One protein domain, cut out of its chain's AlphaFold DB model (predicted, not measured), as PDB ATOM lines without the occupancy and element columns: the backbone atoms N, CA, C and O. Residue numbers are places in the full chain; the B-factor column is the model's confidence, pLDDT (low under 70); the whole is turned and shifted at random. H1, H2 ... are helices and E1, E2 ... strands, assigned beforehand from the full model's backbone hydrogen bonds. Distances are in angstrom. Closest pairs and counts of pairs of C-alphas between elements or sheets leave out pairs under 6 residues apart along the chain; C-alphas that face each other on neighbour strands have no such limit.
ATOM      1  N   PHE A   2     172.303 153.571 190.314       28.17
ATOM      2  CA  PHE A   2     172.682 154.616 191.287       28.17
ATOM      3  C   PHE A   2     172.994 154.119 192.721       28.17
ATOM      4  O   PHE A   2     173.900 154.651 193.352       28.17
ATOM      5  N   ARG A   3     172.360 153.031 193.199       32.31
ATOM      6  CA  ARG A   3     172.689 152.383 194.495       32.31
ATOM      7  C   ARG A   3     174.119 151.814 194.590       32.31
ATOM      8  O   ARG A   3     174.606 151.638 195.699       32.31
ATOM      9  N   TYR A   4     174.785 151.532 193.466       37.47
ATOM     10  CA  TYR A   4     176.156 150.995 193.451       37.47
ATOM     11  C   TYR A   4     177.230 152.092 193.317       37.47
ATOM     12  O   TYR A   4     178.345 151.904 193.792       37.47
ATOM     13  N   LEU A   5     176.893 153.249 192.731       36.53
ATOM     14  CA  LEU A   5     177.833 154.356 192.500       36.53
ATOM     15  C   LEU A   5     178.177 155.151 193.774       36.53
ATOM     16  O   LEU A   5     179.315 155.589 193.909       36.53
ATOM     17  N   CYS A   6     177.251 155.293 194.730       42.69
ATOM     18  CA  CYS A   6     177.570 155.900 196.034       42.69
ATOM     19  C   CYS A   6     178.398 154.964 196.932       42.69
ATOM     20  O   CYS A   6     179.360 155.399 197.557       42.69
ATOM     21  N   LYS A   7     178.075 153.660 196.925       46.22
ATOM     22  CA  LYS A   7     178.742 152.622 197.731       46.22
ATOM     23  C   LYS A   7     180.198 152.378 197.325       46.22
ATOM     24  O   LYS A   7     181.064 152.258 198.184       46.22
ATOM     25  N   ALA A   8     180.474 152.333 196.020       43.12
ATOM     26  CA  ALA A   8     181.827 152.112 195.521       43.12
ATOM     27  C   ALA A   8     182.755 153.310 195.797       43.12
ATOM     28  O   ALA A   8     183.917 153.106 196.120       43.12
ATOM     29  N   ASN A   9     182.248 154.547 195.742       47.25
ATOM     30  CA  ASN A   9     183.071 155.743 195.954       47.25
ATOM     31  C   ASN A   9     183.442 155.982 197.429       47.25
ATOM     32  O   ASN A   9     184.546 156.452 197.692       47.25
ATOM     33  N   PHE A  10     182.579 155.615 198.388       47.75
ATOM     34  CA  PHE A  10     182.896 155.731 199.819       47.75
ATOM     35  C   PHE A  10     183.993 154.738 200.239       47.75
ATOM     36  O   PHE A  10     184.967 155.116 200.885       47.75
ATOM     37  N   LEU A  11     183.894 153.483 199.779       44.38
ATOM     38  CA  LEU A  11     184.871 152.433 200.080       44.38
ATOM     39  C   LEU A  11     186.229 152.673 199.382       44.38
ATOM     40  O   LEU A  11     187.277 152.444 199.979       44.38
ATOM     41  N   VAL A  12     186.228 153.163 198.133       47.56
ATOM     42  CA  VAL A  12     187.449 153.348 197.315       47.56
ATOM     43  C   VAL A  12     188.309 154.536 197.772       47.56
ATOM     44  O   VAL A  12     189.529 154.471 197.634       47.56
ATOM     45  N   LEU A  13     187.729 155.589 198.365       45.81
ATOM     46  CA  LEU A  13     188.501 156.728 198.893       45.81
ATOM     47  C   LEU A  13     189.065 156.485 200.302       45.81
ATOM     48  O   LEU A  13     190.181 156.913 200.583       45.81
ATOM     49  N   LEU A  14     188.353 155.748 201.160       43.31
ATOM     50  CA  LEU A  14     188.838 155.344 202.489       43.31
ATOM     51  C   LEU A  14     190.007 154.349 202.415       43.31
ATOM     52  O   LEU A  14     190.934 154.413 203.218       43.31
ATOM     53  N   LEU A  15     190.015 153.488 201.394       45.41
ATOM     54  CA  LEU A  15     191.144 152.603 201.084       45.41
ATOM     55  C   LEU A  15     192.377 153.354 200.541       45.41
ATOM     56  O   LEU A  15     193.468 152.791 200.526       45.41
ATOM     57  N   GLY A  16     192.237 154.622 200.130       43.28
ATOM     58  CA  GLY A  16     193.358 155.490 199.743       43.28
ATOM     59  C   GLY A  16     194.178 156.021 200.928       43.28
ATOM     60  O   GLY A  16     195.276 156.537 200.729       43.28
ATOM     61  N   PHE A  17     193.674 155.855 202.154       44.75
ATOM     62  CA  PHE A  17     194.303 156.278 203.405       44.75
ATOM     63  C   PHE A  17     194.542 155.073 204.330       44.75
ATOM     64  O   PHE A  17     194.058 155.032 205.455       44.75
ATOM     65  N   SER A  18     195.278 154.053 203.886       35.72
ATOM     66  CA  SER A  18     195.634 152.921 204.757       35.72
ATOM     67  C   SER A  18     197.131 152.873 205.054       35.72
ATOM     68  O   SER A  18     197.932 152.587 204.165       35.72
ATOM     69  N   ASN A  19     197.496 153.116 206.317       36.09
ATOM     70  CA  ASN A  19     198.096 152.117 207.220       36.09
ATOM     71  C   ASN A  19     198.785 152.808 208.406       36.09
ATOM     72  O   ASN A  19     199.988 153.047 208.384       36.09
ATOM     73  N   LEU A  20     198.024 153.080 209.466       37.62
ATOM     74  CA  LEU A  20     198.552 153.250 210.820       37.62
ATOM     75  C   LEU A  20     197.466 152.807 211.801       37.62
ATOM     76  O   LEU A  20     196.472 153.497 212.005       37.62
ATOM     77  N   ILE A  21     197.651 151.622 212.384       40.84
ATOM     78  CA  ILE A  21     196.876 151.181 213.543       40.84
ATOM     79  C   ILE A  21     197.453 151.941 214.737       40.84
ATOM     80  O   ILE A  21     198.548 151.629 215.199       40.84
ATOM     81  N   ALA A  22     196.749 152.971 215.198       39.78
ATOM     82  CA  ALA A  22     197.088 153.675 216.427       39.78
ATOM     83  C   ALA A  22     196.270 153.100 217.590       39.78
ATOM     84  O   ALA A  22     195.049 152.996 217.511       39.78
ATOM     85  N   THR A  23     196.936 152.756 218.688       36.66
ATOM     86  CA  THR A  23     196.286 152.556 219.988       36.66
ATOM     87  C   THR A  23     195.867 153.924 220.527       36.66
ATOM     88  O   THR A  23     196.732 154.726 220.884       36.66
ATOM     89  N   THR A  24     194.565 154.221 220.546       37.31
ATOM     90  CA  THR A  24     194.029 155.524 220.975       37.31
ATOM     91  C   THR A  24     193.380 155.472 222.365       37.31
ATOM     92  O   THR A  24     192.816 154.441 222.731       37.31
ATOM     93  N   PRO A  25     193.431 156.581 223.132       34.16
ATOM     94  CA  PRO A  25     192.758 156.727 224.427       34.16
ATOM     95  C   PRO A  25     191.225 156.746 224.278       34.16
ATOM     96  O   PRO A  25     190.713 156.827 223.161       34.16
ATOM     97  N   SER A  26     190.503 156.676 225.405       36.12
ATOM     98  CA  SER A  26     189.034 156.699 225.465       36.12
ATOM     99  C   SER A  26     188.460 157.866 224.653       36.12
ATOM    100  O   SER A  26     188.662 159.031 224.996       36.12
ATOM    101  N   LEU A  27     187.775 157.543 223.559       39.97
ATOM    102  CA  LEU A  27     187.134 158.515 222.680       39.97
ATOM    103  C   LEU A  27     185.821 159.006 223.306       39.97
ATOM    104  O   LEU A  27     185.133 158.241 223.983       39.97
ATOM    105  N   ALA A  28     185.460 160.262 223.031       44.59
ATOM    106  CA  ALA A  28     184.083 160.724 223.177       44.59
ATOM    107  C   ALA A  28     183.158 159.781 222.385       44.59
ATOM    108  O   ALA A  28     183.473 159.429 221.247       44.59
ATOM    109  N   GLN A  29     182.060 159.332 223.000       61.53
ATOM    110  CA  GLN A  29     181.176 158.314 222.413       61.53
ATOM    111  C   GLN A  29     180.253 158.869 221.316       61.53
ATOM    112  O   GLN A  29     179.715 158.096 220.529       61.53
ATOM    113  N   GLU A  30     180.119 160.193 221.212       74.31
ATOM    114  CA  GLU A  30     179.119 160.867 220.380       74.31
ATOM    115  C   GLU A  30     179.754 161.843 219.380       74.31
ATOM    116  O   GLU A  30     180.885 162.297 219.566       74.31
ATOM    117  N   ALA A  31     179.039 162.163 218.294       83.50
ATOM    118  CA  ALA A  31     179.504 163.160 217.337       83.50
ATOM    119  C   ALA A  31     179.610 164.536 218.003       83.50
ATOM    120  O   ALA A  31     178.753 164.924 218.792       83.50
ATOM    121  N   TYR A  32     180.651 165.289 217.658       83.31
ATOM    122  CA  TYR A  32     180.884 166.610 218.232       83.31
ATOM    123  C   TYR A  32     181.441 167.582 217.194       83.31
ATOM    124  O   TYR A  32     182.127 167.189 216.246       83.31
ATOM    125  N   LEU A  33     181.154 168.869 217.389       82.19
ATOM    126  CA  LEU A  33     181.617 169.964 216.543       82.19
ATOM    127  C   LEU A  33     182.564 170.864 217.347       82.19
ATOM    128  O   LEU A  33     182.177 171.399 218.383       82.19
ATOM    129  N   ILE A  34     183.796 171.056 216.869       76.25
ATOM    130  CA  ILE A  34     184.748 172.023 217.437       76.25
ATOM    131  C   ILE A  34     185.156 172.996 216.333       76.25
ATOM    132  O   ILE A  34     185.782 172.614 215.343       76.25
ATOM    133  N   GLY A  35     184.801 174.271 216.502       82.81
ATOM    134  CA  GLY A  35     184.997 175.280 215.463       82.81
ATOM    135  C   GLY A  35     184.246 174.902 214.182       82.81
ATOM    136  O   GLY A  35     183.033 174.723 214.209       82.81
ATOM    137  N   ALA A  36     184.973 174.761 213.072       86.69
ATOM    138  CA  ALA A  36     184.421 174.377 211.770       86.69
ATOM    139  C   ALA A  36     184.539 172.870 211.460       86.69
ATOM    140  O   ALA A  36     184.264 172.469 210.332       86.69
ATOM    141  N   ARG A  37     184.966 172.040 212.422       91.06
ATOM    142  CA  ARG A  37     185.202 170.603 212.220       91.06
ATOM    143  C   ARG A  37     184.205 169.750 212.986       91.06
ATOM    144  O   ARG A  37     184.148 169.810 214.213       91.06
ATOM    145  N   LEU A  38     183.477 168.912 212.256       91.69
ATOM    146  CA  LEU A  38     182.603 167.864 212.772       91.69
ATOM    147  C   LEU A  38     183.386 166.552 212.850       91.69
ATOM    148  O   LEU A  38     183.878 166.047 211.840       91.69
ATOM    149  N   THR A  39     183.488 165.978 214.042       90.12
ATOM    150  CA  THR A  39     184.079 164.656 214.249       90.12
ATOM    151  C   THR A  39     182.982 163.632 214.497       90.12
ATOM    152  O   THR A  39     182.127 163.818 215.359       90.12
ATOM    153  N   LEU A  40     183.035 162.531 213.746       90.06
ATOM    154  CA  LEU A  40     182.184 161.356 213.897       90.06
ATOM    155  C   LEU A  40     183.044 160.212 214.449       90.06
ATOM    156  O   LEU A  40     183.797 159.598 213.684       90.06
ATOM    157  N   PRO A  41     182.971 159.918 215.761       84.75
ATOM    158  CA  PRO A  41     183.779 158.868 216.376       84.75
ATOM    159  C   PRO A  41     183.514 157.485 215.791       84.75
ATOM    160  O   PRO A  41     184.422 156.657 215.748       84.75
ATOM    161  N   THR A  42     182.287 157.222 215.334       85.19
ATOM    162  CA  THR A  42     181.923 155.967 214.670       85.19
ATOM    163  C   THR A  42     180.871 156.197 213.587       85.19
ATOM    164  O   THR A  42     179.788 156.724 213.846       85.19
ATOM    165  N   VAL A  43     181.193 155.755 212.377       87.81
ATOM    166  CA  VAL A  43     180.324 155.684 211.204       87.81
ATOM    167  C   VAL A  43     180.284 154.228 210.753       87.81
ATOM    168  O   VAL A  43     181.331 153.655 210.454       87.81
ATOM    169  N   ASP A  44     179.098 153.632 210.721       86.31
ATOM    170  CA  ASP A  44     178.870 152.303 210.156       86.31
ATOM    171  C   ASP A  44     178.613 152.411 208.651       86.31
ATOM    172  O   ASP A  44     177.700 153.107 208.186       86.31
ATOM    173  N   VAL A  45     179.437 151.697 207.892       82.50
ATOM    174  CA  VAL A  45     179.285 151.513 206.456       82.50
ATOM    175  C   VAL A  45     179.284 150.021 206.156       82.50
ATOM    176  O   VAL A  45     180.335 149.388 206.064       82.50
ATOM    177  N   ASP A  46     178.084 149.468 205.972       77.31
ATOM    178  CA  ASP A  46     177.859 148.061 205.623       77.31
ATOM    179  C   ASP A  46     178.580 147.077 206.589       77.31
ATOM    180  O   ASP A  46     179.111 146.046 206.169       77.31
ATOM    181  N   GLY A  47     178.602 147.386 207.893       74.81
ATOM    182  CA  GLY A  47     179.189 146.555 208.951       74.81
ATOM    183  C   GLY A  47     180.684 146.784 209.195       74.81
ATOM    184  O   GLY A  47     181.275 146.086 210.021       74.81
ATOM    185  N   GLN A  48     181.301 147.738 208.489       82.31
ATOM    186  CA  GLN A  48     182.646 148.243 208.769       82.31
ATOM    187  C   GLN A  48     182.563 149.611 209.436       82.31
ATOM    188  O   GLN A  48     181.812 150.483 208.999       82.31
ATOM    189  N   TYR A  49     183.366 149.809 210.478       84.38
ATOM    190  CA  TYR A  49     183.322 151.020 211.288       84.38
ATOM    191  C   TYR A  49     184.476 151.955 210.961       84.38
ATOM    192  O   TYR A  49     185.631 151.537 210.856       84.38
ATOM    193  N   TYR A  50     184.159 153.239 210.849       86.31
ATOM    194  CA  TYR A  50     185.118 154.294 210.559       86.31
ATOM    195  C   TYR A  50     184.996 155.430 211.571       86.31
ATOM    196  O   TYR A  50     183.894 155.777 211.979       86.31
ATOM    197  N   ARG A  51     186.105 156.076 211.917       86.75
ATOM    198  CA  ARG A  51     186.087 157.444 212.440       86.75
ATOM    199  C   ARG A  51     186.195 158.399 211.260       86.75
ATOM    200  O   ARG A  51     187.104 158.241 210.450       86.75
ATOM    201  N   ALA A  52     185.312 159.386 211.172       89.88
ATOM    202  CA  ALA A  52     185.318 160.374 210.095       89.88
ATOM    203  C   ALA A  52     185.446 161.799 210.645       89.88
ATOM    204  O   ALA A  52     184.935 162.108 211.721       89.88
ATOM    205  N   GLU A  53     186.113 162.675 209.901       93.12
ATOM    206  CA  GLU A  53     186.146 164.115 210.175       93.12
ATOM    207  C   GLU A  53     185.674 164.869 208.935       93.12
ATOM    208  O   GLU A  53     186.094 164.559 207.816       93.12
ATOM    209  N   LEU A  54     184.778 165.834 209.140       95.12
ATOM    210  CA  LEU A  54     184.238 166.692 208.098       95.12
ATOM    211  C   LEU A  54     184.465 168.157 208.463       95.12
ATOM    212  O   LEU A  54     184.190 168.556 209.590       95.12
ATOM    213  N   ASP A  55     184.903 168.963 207.502       94.06
ATOM    214  CA  ASP A  55     185.062 170.408 207.683       94.06
ATOM    215  C   ASP A  55     183.926 171.162 206.986       94.06
ATOM    216  O   ASP A  55     183.572 170.852 205.845       94.06
ATOM    217  N   ILE A  56     183.357 172.157 207.670       93.56
ATOM    218  CA  ILE A  56     182.358 173.075 207.113       93.56
ATOM    219  C   ILE A  56     183.004 173.869 205.977       93.56
ATOM    220  O   ILE A  56     184.076 174.455 206.136       93.56
ATOM    221  N   VAL A  57     182.336 173.907 204.827       91.75
ATOM    222  CA  VAL A  57     182.737 174.724 203.683       91.75
ATOM    223  C   VAL A  57     182.238 176.156 203.921       91.75
ATOM    224  O   VAL A  57     181.021 176.355 203.998       91.75
ATOM    225  N   PRO A  58     183.134 177.156 204.027       87.88
ATOM    226  CA  PRO A  58     182.730 178.546 204.229       87.88
ATOM    227  C   PRO A  58     181.793 179.041 203.124       87.88
ATOM    228  O   PRO A  58     181.899 178.607 201.977       87.88
ATOM    229  N   ASP A  59     180.904 179.970 203.479       90.00
ATOM    230  CA  ASP A  59     180.035 180.700 202.547       90.00
ATOM    231  C   ASP A  59     179.089 179.814 201.706       90.00
ATOM    232  O   ASP A  59     178.785 180.122 200.552       90.00
ATOM    233  N   THR A  60     178.601 178.707 202.282       89.25
ATOM    234  CA  THR A  60     177.607 177.818 201.653       89.25
ATOM    235  C   THR A  60     176.249 177.885 202.355       89.25
ATOM    236  O   THR A  60     176.182 177.870 203.580       89.25
ATOM    237  N   GLU A  61     175.165 177.943 201.573       83.50
ATOM    238  CA  GLU A  61     173.773 177.925 202.052       83.50
ATOM    239  C   GLU A  61     172.914 177.055 201.105       83.50
ATOM    240  O   GLU A  61     172.769 177.411 199.929       83.50
ATOM    241  N   PRO A  62     172.354 175.912 201.553       88.69
ATOM    242  CA  PRO A  62     172.520 175.294 202.873       88.69
ATOM    243  C   PRO A  62     173.971 174.891 203.166       88.69
ATOM    244  O   PRO A  62     174.747 174.659 202.238       88.69
ATOM    245  N   VAL A  63     174.311 174.759 204.452       91.88
ATOM    246  CA  VAL A  63     175.657 174.384 204.923       91.88
ATOM    247  C   VAL A  63     176.160 173.116 204.226       91.88
ATOM    248  O   VAL A  63     175.512 172.067 204.282       91.88
ATOM    249  N   GLU A  64     177.339 173.188 203.606       95.25
ATOM    250  CA  GLU A  64     178.051 172.031 203.062       95.25
ATOM    251  C   GLU A  64     179.247 171.634 203.940       95.25
ATOM    252  O   GLU A  64     179.909 172.474 204.547       95.25
ATOM    253  N   LEU A  65     179.551 170.336 203.980       95.56
ATOM    254  CA  LEU A  65     180.698 169.769 204.682       95.56
ATOM    255  C   LEU A  65     181.514 168.893 203.734       95.56
ATOM    256  O   LEU A  65     180.954 168.129 202.947       95.56
ATOM    257  N   VAL A  66     182.839 168.960 203.814       95.25
ATOM    258  CA  VAL A  66     183.750 168.103 203.045       95.25
ATOM    259  C   VAL A  66     184.401 167.076 203.963       95.25
ATOM    260  O   VAL A  66     184.886 167.431 205.032       95.25
ATOM    261  N   LEU A  67     184.421 165.802 203.560       92.81
ATOM    262  CA  LEU A  67     185.155 164.766 204.290       92.81
ATOM    263  C   LEU A  67     186.661 165.042 204.184       92.81
ATOM    264  O   LEU A  67     187.204 165.099 203.079       92.81
ATOM    265  N   THR A  68     187.333 165.185 205.323       90.38
ATOM    266  CA  THR A  68     188.770 165.490 205.400       90.38
ATOM    267  C   THR A  68     189.597 164.358 205.996       90.38
ATOM    268  O   THR A  68     190.792 164.273 205.714       90.38
ATOM    269  N   SER A  69     188.978 163.454 206.759       87.94
ATOM    270  CA  SER A  69     189.629 162.263 207.305       87.94
ATOM    271  C   SER A  69     188.652 161.098 207.429       87.94
ATOM    272  O   SER A  69     187.467 161.294 207.699       87.94
ATOM    273  N   GLY A  70     189.165 159.881 207.261       84.50
ATOM    274  CA  GLY A  70     188.425 158.645 207.444       84.50
ATOM    275  C   GLY A  70     189.370 157.512 207.855       84.50
ATOM    276  O   GLY A  70     190.275 157.162 207.102       84.50
ATOM    277  N   LEU A  71     189.186 156.959 209.052       85.19
ATOM    278  CA  LEU A  71     190.053 155.940 209.648       85.19
ATOM    279  C   LEU A  71     189.250 154.680 209.971       85.19
ATOM    280  O   LEU A  71     188.243 154.770 210.665       85.19
ATOM    281  N   VAL A  72     189.712 153.512 209.520       82.31
ATOM    282  CA  VAL A  72     189.100 152.211 209.852       82.31
ATOM    283  C   VAL A  72     189.286 151.895 211.340       82.31
ATOM    284  O   VAL A  72     190.387 152.039 211.874       82.31
ATOM    285  N   LEU A  73     188.229 151.420 212.000       78.00
ATOM    286  CA  LEU A  73     188.237 150.994 213.401       78.00
ATOM    287  C   LEU A  73     188.273 149.460 213.515       78.00
ATOM    288  O   LEU A  73     187.690 148.752 212.700       78.00
ATOM    289  N   ALA A  74     188.967 148.941 214.536       64.88
ATOM    290  CA  ALA A  74     189.252 147.508 214.689       64.88
ATOM    291  C   ALA A  74     188.232 146.715 215.542       64.88
ATOM    292  O   ALA A  74     188.322 145.490 215.604       64.88
ATOM    293  N   THR A  75     187.285 147.375 216.218       60.66
ATOM    294  CA  THR A  75     186.342 146.751 217.171       60.66
ATOM    295  C   THR A  75     184.889 147.154 216.910       60.66
ATOM    296  O   THR A  75     184.630 148.148 216.235       60.66
ATOM    297  N   ALA A  76     183.946 146.376 217.461       54.41
ATOM    298  CA  ALA A  76     182.506 146.629 217.374       54.41
ATOM    299  C   ALA A  76     182.109 147.992 217.977       54.41
ATOM    300  O   ALA A  76     182.714 148.443 218.951       54.41
ATOM    301  N   ALA A  77     181.107 148.629 217.363       55.19
ATOM    302  CA  ALA A  77     180.674 149.996 217.642       55.19
ATOM    303  C   ALA A  77     180.062 150.214 219.042       55.19
ATOM    304  O   ALA A  77     179.483 149.284 219.611       55.19
ATOM    305  N   PRO A  78     180.117 151.455 219.570       56.88
ATOM    306  CA  PRO A  78     179.261 151.898 220.672       56.88
ATOM    307  C   PRO A  78     177.766 151.846 220.297       56.88
ATOM    308  O   PRO A  78     177.401 151.732 219.125       56.88
ATOM    309  N   SER A  79     176.882 151.949 221.295       56.47
ATOM    310  CA  SER A  79     175.441 152.094 221.078       56.47
ATOM    311  C   SER A  79     175.170 153.381 220.292       56.47
ATOM    312  O   SER A  79     175.368 154.455 220.844       56.47
ATOM    313  N   ASN A  80     174.689 153.262 219.043       71.50
ATOM    314  CA  ASN A  80     174.191 154.350 218.173       71.50
ATOM    315  C   ASN A  80     175.221 155.050 217.233       71.50
ATOM    316  O   ASN A  80     175.416 156.262 217.328       71.50
ATOM    317  N   PRO A  81     175.870 154.332 216.288       83.62
ATOM    318  CA  PRO A  81     176.784 154.940 215.313       83.62
ATOM    319  C   PRO A  81     176.058 155.814 214.272       83.62
ATOM    320  O   PRO A  81     174.874 155.620 213.987       83.62
ATOM    321  N   ALA A  82     176.787 156.733 213.625       88.81
ATOM    322  CA  ALA A  82     176.289 157.386 212.415       88.81
ATOM    323  C   ALA A  82     176.155 156.353 211.286       88.81
ATOM    324  O   ALA A  82     177.017 155.491 211.124       88.81
ATOM    325  N   THR A  83     175.081 156.415 210.502       88.00
ATOM    326  CA  THR A  83     174.759 155.384 209.501       88.00
ATOM    327  C   THR A  83     174.359 156.000 208.174       88.00
ATOM    328  O   THR A  83     173.759 157.073 208.115       88.00
ATOM    329  N   PHE A  84     174.632 155.291 207.084       82.81
ATOM    330  CA  PHE A  84     174.114 155.670 205.776       82.81
ATOM    331  C   PHE A  84     172.737 155.058 205.523       82.81
ATOM    332  O   PHE A  84     172.577 153.839 205.508       82.81
ATOM    333  N   SER A  85     171.753 155.904 205.213       80.88
ATOM    334  CA  SER A  85     170.509 155.473 204.574       80.88
ATOM    335  C   SER A  85     170.389 156.141 203.209       80.88
ATOM    336  O   SER A  85     170.249 157.359 203.109       80.88
ATOM    337  N   ASN A  86     170.420 155.347 202.139       82.06
ATOM    338  CA  ASN A  86     170.479 155.849 200.763       82.06
ATOM    339  C   ASN A  86     171.690 156.773 200.532       82.06
ATOM    340  O   ASN A  86     172.823 156.305 200.590       82.06
ATOM    341  N   ASN A  87     171.439 158.049 200.226       85.50
ATOM    342  CA  ASN A  87     172.449 159.064 199.944       85.50
ATOM    343  C   ASN A  87     172.676 160.011 201.136       85.50
ATOM    344  O   ASN A  87     173.331 161.036 200.988       85.50
ATOM    345  N   THR A  88     172.115 159.685 202.301       91.06
ATOM    346  CA  THR A  88     172.152 160.531 203.494       91.06
ATOM    347  C   THR A  88     172.944 159.832 204.589       91.06
ATOM    348  O   THR A  88     172.640 158.696 204.957       91.06
ATOM    349  N   LEU A  89     173.965 160.517 205.099       92.62
ATOM    350  CA  LEU A  89     174.655 160.183 206.335       92.62
ATOM    351  C   LEU A  89     173.820 160.717 207.502       92.62
ATOM    352  O   LEU A  89     173.683 161.928 207.674       92.62
ATOM    353  N   ASN A  90     173.243 159.810 208.278       90.12
ATOM    354  CA  ASN A  90     172.434 160.134 209.444       90.12
ATOM    355  C   ASN A  90     173.317 160.141 210.685       90.12
ATOM    356  O   ASN A  90     173.953 159.135 211.009       90.12
ATOM    357  N   ILE A  91     173.322 161.268 211.386       92.06
ATOM    358  CA  ILE A  91     174.018 161.454 212.653       92.06
ATOM    359  C   ILE A  91     172.939 161.460 213.736       92.06
ATOM    360  O   ILE A  91     172.108 162.374 213.765       92.06
ATOM    361  N   PRO A  92     172.902 160.431 214.591       80.25
ATOM    362  CA  PRO A  92     171.778 160.230 215.493       80.25
ATOM    363  C   PRO A  92     171.800 161.169 216.703       80.25
ATOM    364  O   PRO A  92     170.761 161.335 217.339       80.25
ATOM    365  N   PHE A  93     172.954 161.766 217.006       80.31
ATOM    366  CA  PHE A  93     173.131 162.701 218.106       80.31
ATOM    367  C   PHE A  93     174.293 163.661 217.818       80.31
ATOM    368  O   PHE A  93     175.393 163.213 217.492       80.31
ATOM    369  N   LEU A  94     174.041 164.965 217.931       82.81
ATOM    370  CA  LEU A  94     175.042 166.031 217.972       82.81
ATOM    371  C   LEU A  94     174.558 167.113 218.941       82.81
ATOM    372  O   LEU A  94     173.524 167.729 218.682       82.81
ATOM    373  N   SER A  95     175.325 167.389 219.995       69.44
ATOM    374  CA  SER A  95     175.048 168.518 220.889       69.44
ATOM    375  C   SER A  95     175.718 169.792 220.371       69.44
ATOM    376  O   SER A  95     176.929 169.819 220.130       69.44
ATOM    377  N   PHE A  96     174.938 170.855 220.170       69.69
ATOM    378  CA  PHE A  96     175.439 172.153 219.717       69.69
ATOM    379  C   PHE A  96     174.632 173.301 220.331       69.69
ATOM    380  O   PHE A  96     173.415 173.372 220.183       69.69
ATOM    381  N   GLY A  97     175.313 174.221 221.025       59.47
ATOM    382  CA  GLY A  97     174.675 175.406 221.611       59.47
ATOM    383  C   GLY A  97     173.657 175.103 222.719       59.47
ATOM    384  O   GLY A  97     172.733 175.887 222.909       59.47
ATOM    385  N   GLY A  98     173.802 173.976 223.430       56.19
ATOM    386  CA  GLY A  98     172.868 173.547 224.481       56.19
ATOM    387  C   GLY A  98     171.586 172.891 223.956       56.19
ATOM    388  O   GLY A  98     170.621 172.758 224.698       56.19
ATOM    389  N   THR A  99     171.548 172.508 222.678       63.88
ATOM    390  CA  THR A  99     170.453 171.744 222.072       63.88
ATOM    391  C   THR A  99     171.024 170.529 221.353       63.88
ATOM    392  O   THR A  99     172.041 170.636 220.661       63.88
ATOM    393  N   ASP A 100     170.361 169.386 221.493       76.94
ATOM    394  CA  ASP A 100     170.760 168.154 220.822       76.94
ATOM    395  C   ASP A 100     170.004 167.994 219.503       76.94
ATOM    396  O   ASP A 100     168.813 168.295 219.405       76.94
ATOM    397  N   TYR A 101     170.691 167.513 218.470       82.94
ATOM    398  CA  TYR A 101     170.148 167.393 217.122       82.94
ATOM    399  C   TYR A 101     170.344 165.992 216.542       82.94
ATOM    400  O   TYR A 101     171.395 165.369 216.698       82.94
ATOM    401  N   LYS A 102     169.355 165.548 215.762       86.00
ATOM    402  CA  LYS A 102     169.536 164.538 214.712       86.00
ATOM    403  C   LYS A 102     169.839 165.254 213.405       86.00
ATOM    404  O   LYS A 102     169.043 166.093 212.973       86.00
ATOM    405  N   LEU A 103     170.956 164.914 212.766       92.31
ATOM    406  CA  LEU A 103     171.334 165.500 211.480       92.31
ATOM    407  C   LEU A 103     171.219 164.489 210.343       92.31
ATOM    408  O   LEU A 103     171.631 163.338 210.472       92.31
ATOM    409  N   GLY A 104     170.737 164.959 209.198       94.25
ATOM    410  CA  GLY A 104     170.871 164.275 207.918       94.25
ATOM    411  C   GLY A 104     171.803 165.060 207.004       94.25
ATOM    412  O   GLY A 104     171.512 166.205 206.650       94.25
ATOM    413  N   LEU A 105     172.896 164.440 206.574       94.75
ATOM    414  CA  LEU A 105     173.860 165.004 205.635       94.75
ATOM    415  C   LEU A 105     173.740 164.286 204.283       94.75
ATOM    416  O   LEU A 105     174.158 163.139 204.149       94.75
ATOM    417  N   GLU A 106     173.153 164.931 203.277       95.50
ATOM    418  CA  GLU A 106     172.994 164.352 201.938       95.50
ATOM    419  C   GLU A 106     174.293 164.484 201.136       95.50
ATOM    420  O   GLU A 106     174.846 165.572 201.013       95.50
ATOM    421  N   LEU A 107     174.787 163.393 200.559       92.12
ATOM    422  CA  LEU A 107     175.984 163.383 199.723       92.12
ATOM    423  C   LEU A 107     175.710 164.081 198.377       92.12
ATOM    424  O   LEU A 107     175.018 163.549 197.511       92.12
ATOM    425  N   VAL A 108     176.299 165.255 198.162       92.06
ATOM    426  CA  VAL A 108     176.090 166.076 196.955       92.06
ATOM    427  C   VAL A 108     177.211 165.950 195.924       92.06
ATOM    428  O   VAL A 108     176.994 166.218 194.744       92.06
ATOM    429  N   ASN A 109     178.405 165.514 196.334       88.88
ATOM    430  CA  ASN A 109     179.508 165.209 195.426       88.88
ATOM    431  C   ASN A 109     180.312 164.017 195.972       88.88
ATOM    432  O   ASN A 109     180.733 164.079 197.121       88.88
ATOM    433  N   PRO A 110     180.546 162.936 195.206       83.44
ATOM    434  CA  PRO A 110     181.336 161.797 195.672       83.44
ATOM    435  C   PRO A 110     182.860 162.010 195.605       83.44
ATOM    436  O   PRO A 110     183.593 161.214 196.188       83.44
ATOM    437  N   SER A 111     183.361 163.033 194.895       81.00
ATOM    438  CA  SER A 111     184.805 163.296 194.782       81.00
ATOM    439  C   SER A 111     185.118 164.781 194.481       81.00
ATOM    440  O   SER A 111     184.845 165.247 193.373       81.00
ATOM    441  N   PRO A 112     185.698 165.546 195.434       85.50
ATOM    442  CA  PRO A 112     185.859 165.192 196.844       85.50
ATOM    443  C   PRO A 112     184.495 164.967 197.495       85.50
ATOM    444  O   PRO A 112     183.494 165.546 197.072       85.50
ATOM    445  N   MET A 113     184.463 164.114 198.514       84.06
ATOM    446  CA  MET A 113     183.217 163.751 199.168       84.06
ATOM    447  C   MET A 113     182.647 164.951 199.926       84.06
ATOM    448  O   MET A 113     183.214 165.384 200.930       84.06
ATOM    449  N   ARG A 114     181.548 165.503 199.416       92.06
ATOM    450  CA  ARG A 114     180.844 166.645 199.997       92.06
ATOM    451  C   ARG A 114     179.425 166.277 200.348       92.06
ATOM    452  O   ARG A 114     178.714 165.672 199.547       92.06
ATOM    453  N   PHE A 115     179.017 166.733 201.513       95.56
ATOM    454  CA  PHE A 115     177.681 166.600 202.035       95.56
ATOM    455  C   PHE A 115     177.028 167.966 202.148       95.56
ATOM    456  O   PHE A 115     177.703 168.952 202.419       95.56
ATOM    457  N   ARG A 116     175.715 168.018 201.982       95.06
ATOM    458  CA  ARG A 116     174.885 169.178 202.275       95.06
ATOM    459  C   ARG A 116     173.980 168.847 203.448       95.06
ATOM    460  O   ARG A 116     173.415 167.752 203.505       95.06
ATOM    461  N   LEU A 117     173.829 169.784 204.375       93.44
ATOM    462  CA  LEU A 117     172.861 169.666 205.454       93.44
ATOM    463  C   LEU A 117     171.453 169.570 204.852       93.44
ATOM    464  O   LEU A 117     170.978 170.497 204.203       93.44
ATOM    465  N   SER A 118     170.813 168.419 205.041       90.69
ATOM    466  CA  SER A 118     169.479 168.111 204.507       90.69
ATOM    467  C   SER A 118     168.399 168.134 205.589       90.69
ATOM    468  O   SER A 118     167.237 168.399 205.298       90.69
ATOM    469  N   SER A 119     168.775 167.883 206.845       89.62
ATOM    470  CA  SER A 119     167.903 168.041 208.008       89.62
ATOM    471  C   SER A 119     168.723 168.286 209.272       89.62
ATOM    472  O   SER A 119     169.800 167.713 209.445       89.62
ATOM    473  N   ALA A 120     168.186 169.123 210.155       87.62
ATOM    474  CA  ALA A 120     168.630 169.286 211.531       87.62
ATOM    475  C   ALA A 120     167.371 169.322 212.395       87.62
ATOM    476  O   ALA A 120     166.655 170.321 212.422       87.62
ATOM    477  N   THR A 121     167.045 168.194 213.019       82.12
ATOM    478  CA  THR A 121     165.842 168.077 213.850       82.12
ATOM    479  C   THR A 121     166.275 168.182 215.304       82.12
ATOM    480  O   THR A 121     167.046 167.316 215.731       82.12
ATOM    481  N   PRO A 122     165.826 169.203 216.058       68.00
ATOM    482  CA  PRO A 122     166.023 169.233 217.497       68.00
ATOM    483  C   PRO A 122     165.473 167.942 218.088       68.00
ATOM    484  O   PRO A 122     164.360 167.518 217.762       68.00
ATOM    485  N   ILE A 123     166.260 167.299 218.934       67.06
ATOM    486  CA  ILE A 123     165.789 166.201 219.756       67.06
ATOM    487  C   ILE A 123     164.950 166.858 220.851       67.06
ATOM    488  O   ILE A 123     165.450 167.239 221.903       67.06
TER     489      ILE A 123
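What this domain is: This is residues 2 to 123 of the 732 residues of an uncharacterized protein of marine sediment metagenome (UniProt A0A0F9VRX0). A closed barrel of seven strands, E2 to E8, makes the body; H1 lies outside it, and the short strand E1 pairs onto E2 outside the ring. A long link, residues 15 to 31, loops from H1 round to E1. The printed part has 122 residues, mostly strand by class, with H1 followed by E1 to E8. The ring runs E2, E3, E4, E8, E7, E6, E5 and back to E2, mixed, with E5 and E2 parallel and the other neighbours antiparallel. It is compact, with a radius of gyration of the C-alphas of 13.9 A and spans of 36 by 35 by 24 A.

How they stand to each other: Begin at E2, residues 37 to 45, which bends by 69 degrees at residue 41. Beside it E3, residues 48 to 56, is antiparallel in a hairpin, with N 40 and O 52 2.8 A apart. Next comes E4, residues 64 to 72, antiparallel to E3, where N 53 and O 69 are 2.9 A apart. E8, residues 113 to 122, is antiparallel to E4; look at N 65 and O 115, 2.8 A. E7, residues 99 to 110, forms a hairpin with E8, with N 104 and O 119 at 2.9 A. E6, residues 88 to 96, is antiparallel to E7, with N 91 and O 103 at 2.8 A. E5, residues 82 to 85, is antiparallel to E6, with N 83 and O 90 at 3.0 A. E5 and E2 close the ring, parallel, with N 44 and O 82 at 2.8 A. E1, residues 32 to 34, lies on the same side of E2 as E5, with N 34 and O 37 at 3.0 A. Two meanders, each strand the antiparallel neighbour of the one before, are E1 to E4 and E5 to E8. H1, residues 2 to 14, is on the barrel, outside it and over none of its strands, at a height over the sheet of 7.3 A. Its closest C-alphas to E4 are those of Leu 14 and Gly 70, 6.0 A. In H1, 6 of 9 O i to N i+4 pairs are within hydrogen-bond range.

Where its parts are: Find C-alpha 2 at (172.682, 154.616, 191.287); from there H1 runs 19.7 A. E7, the longest strand, runs 30.2 A from C-alpha 99 at (170.453, 171.744, 222.072). E8 runs 25.7 A to C-alpha 122 at (166.023, 169.233, 217.497). E3 measures 24.9 A, E4 23.7 A, E2 20.8 A and E6 20.2 A; E5 and E1 are shorter, at 9.9 A and 6.7 A.

The domain as a whole: The C-alphas of Phe 2 and Pro 25 are the two farthest apart, 38.8 A. The printed part has no cut, and H1 to E1 is a long link. Confidence is low, under 70, in residues 2 to 29, 74 to 79, 95 to 99 and 122 to 123.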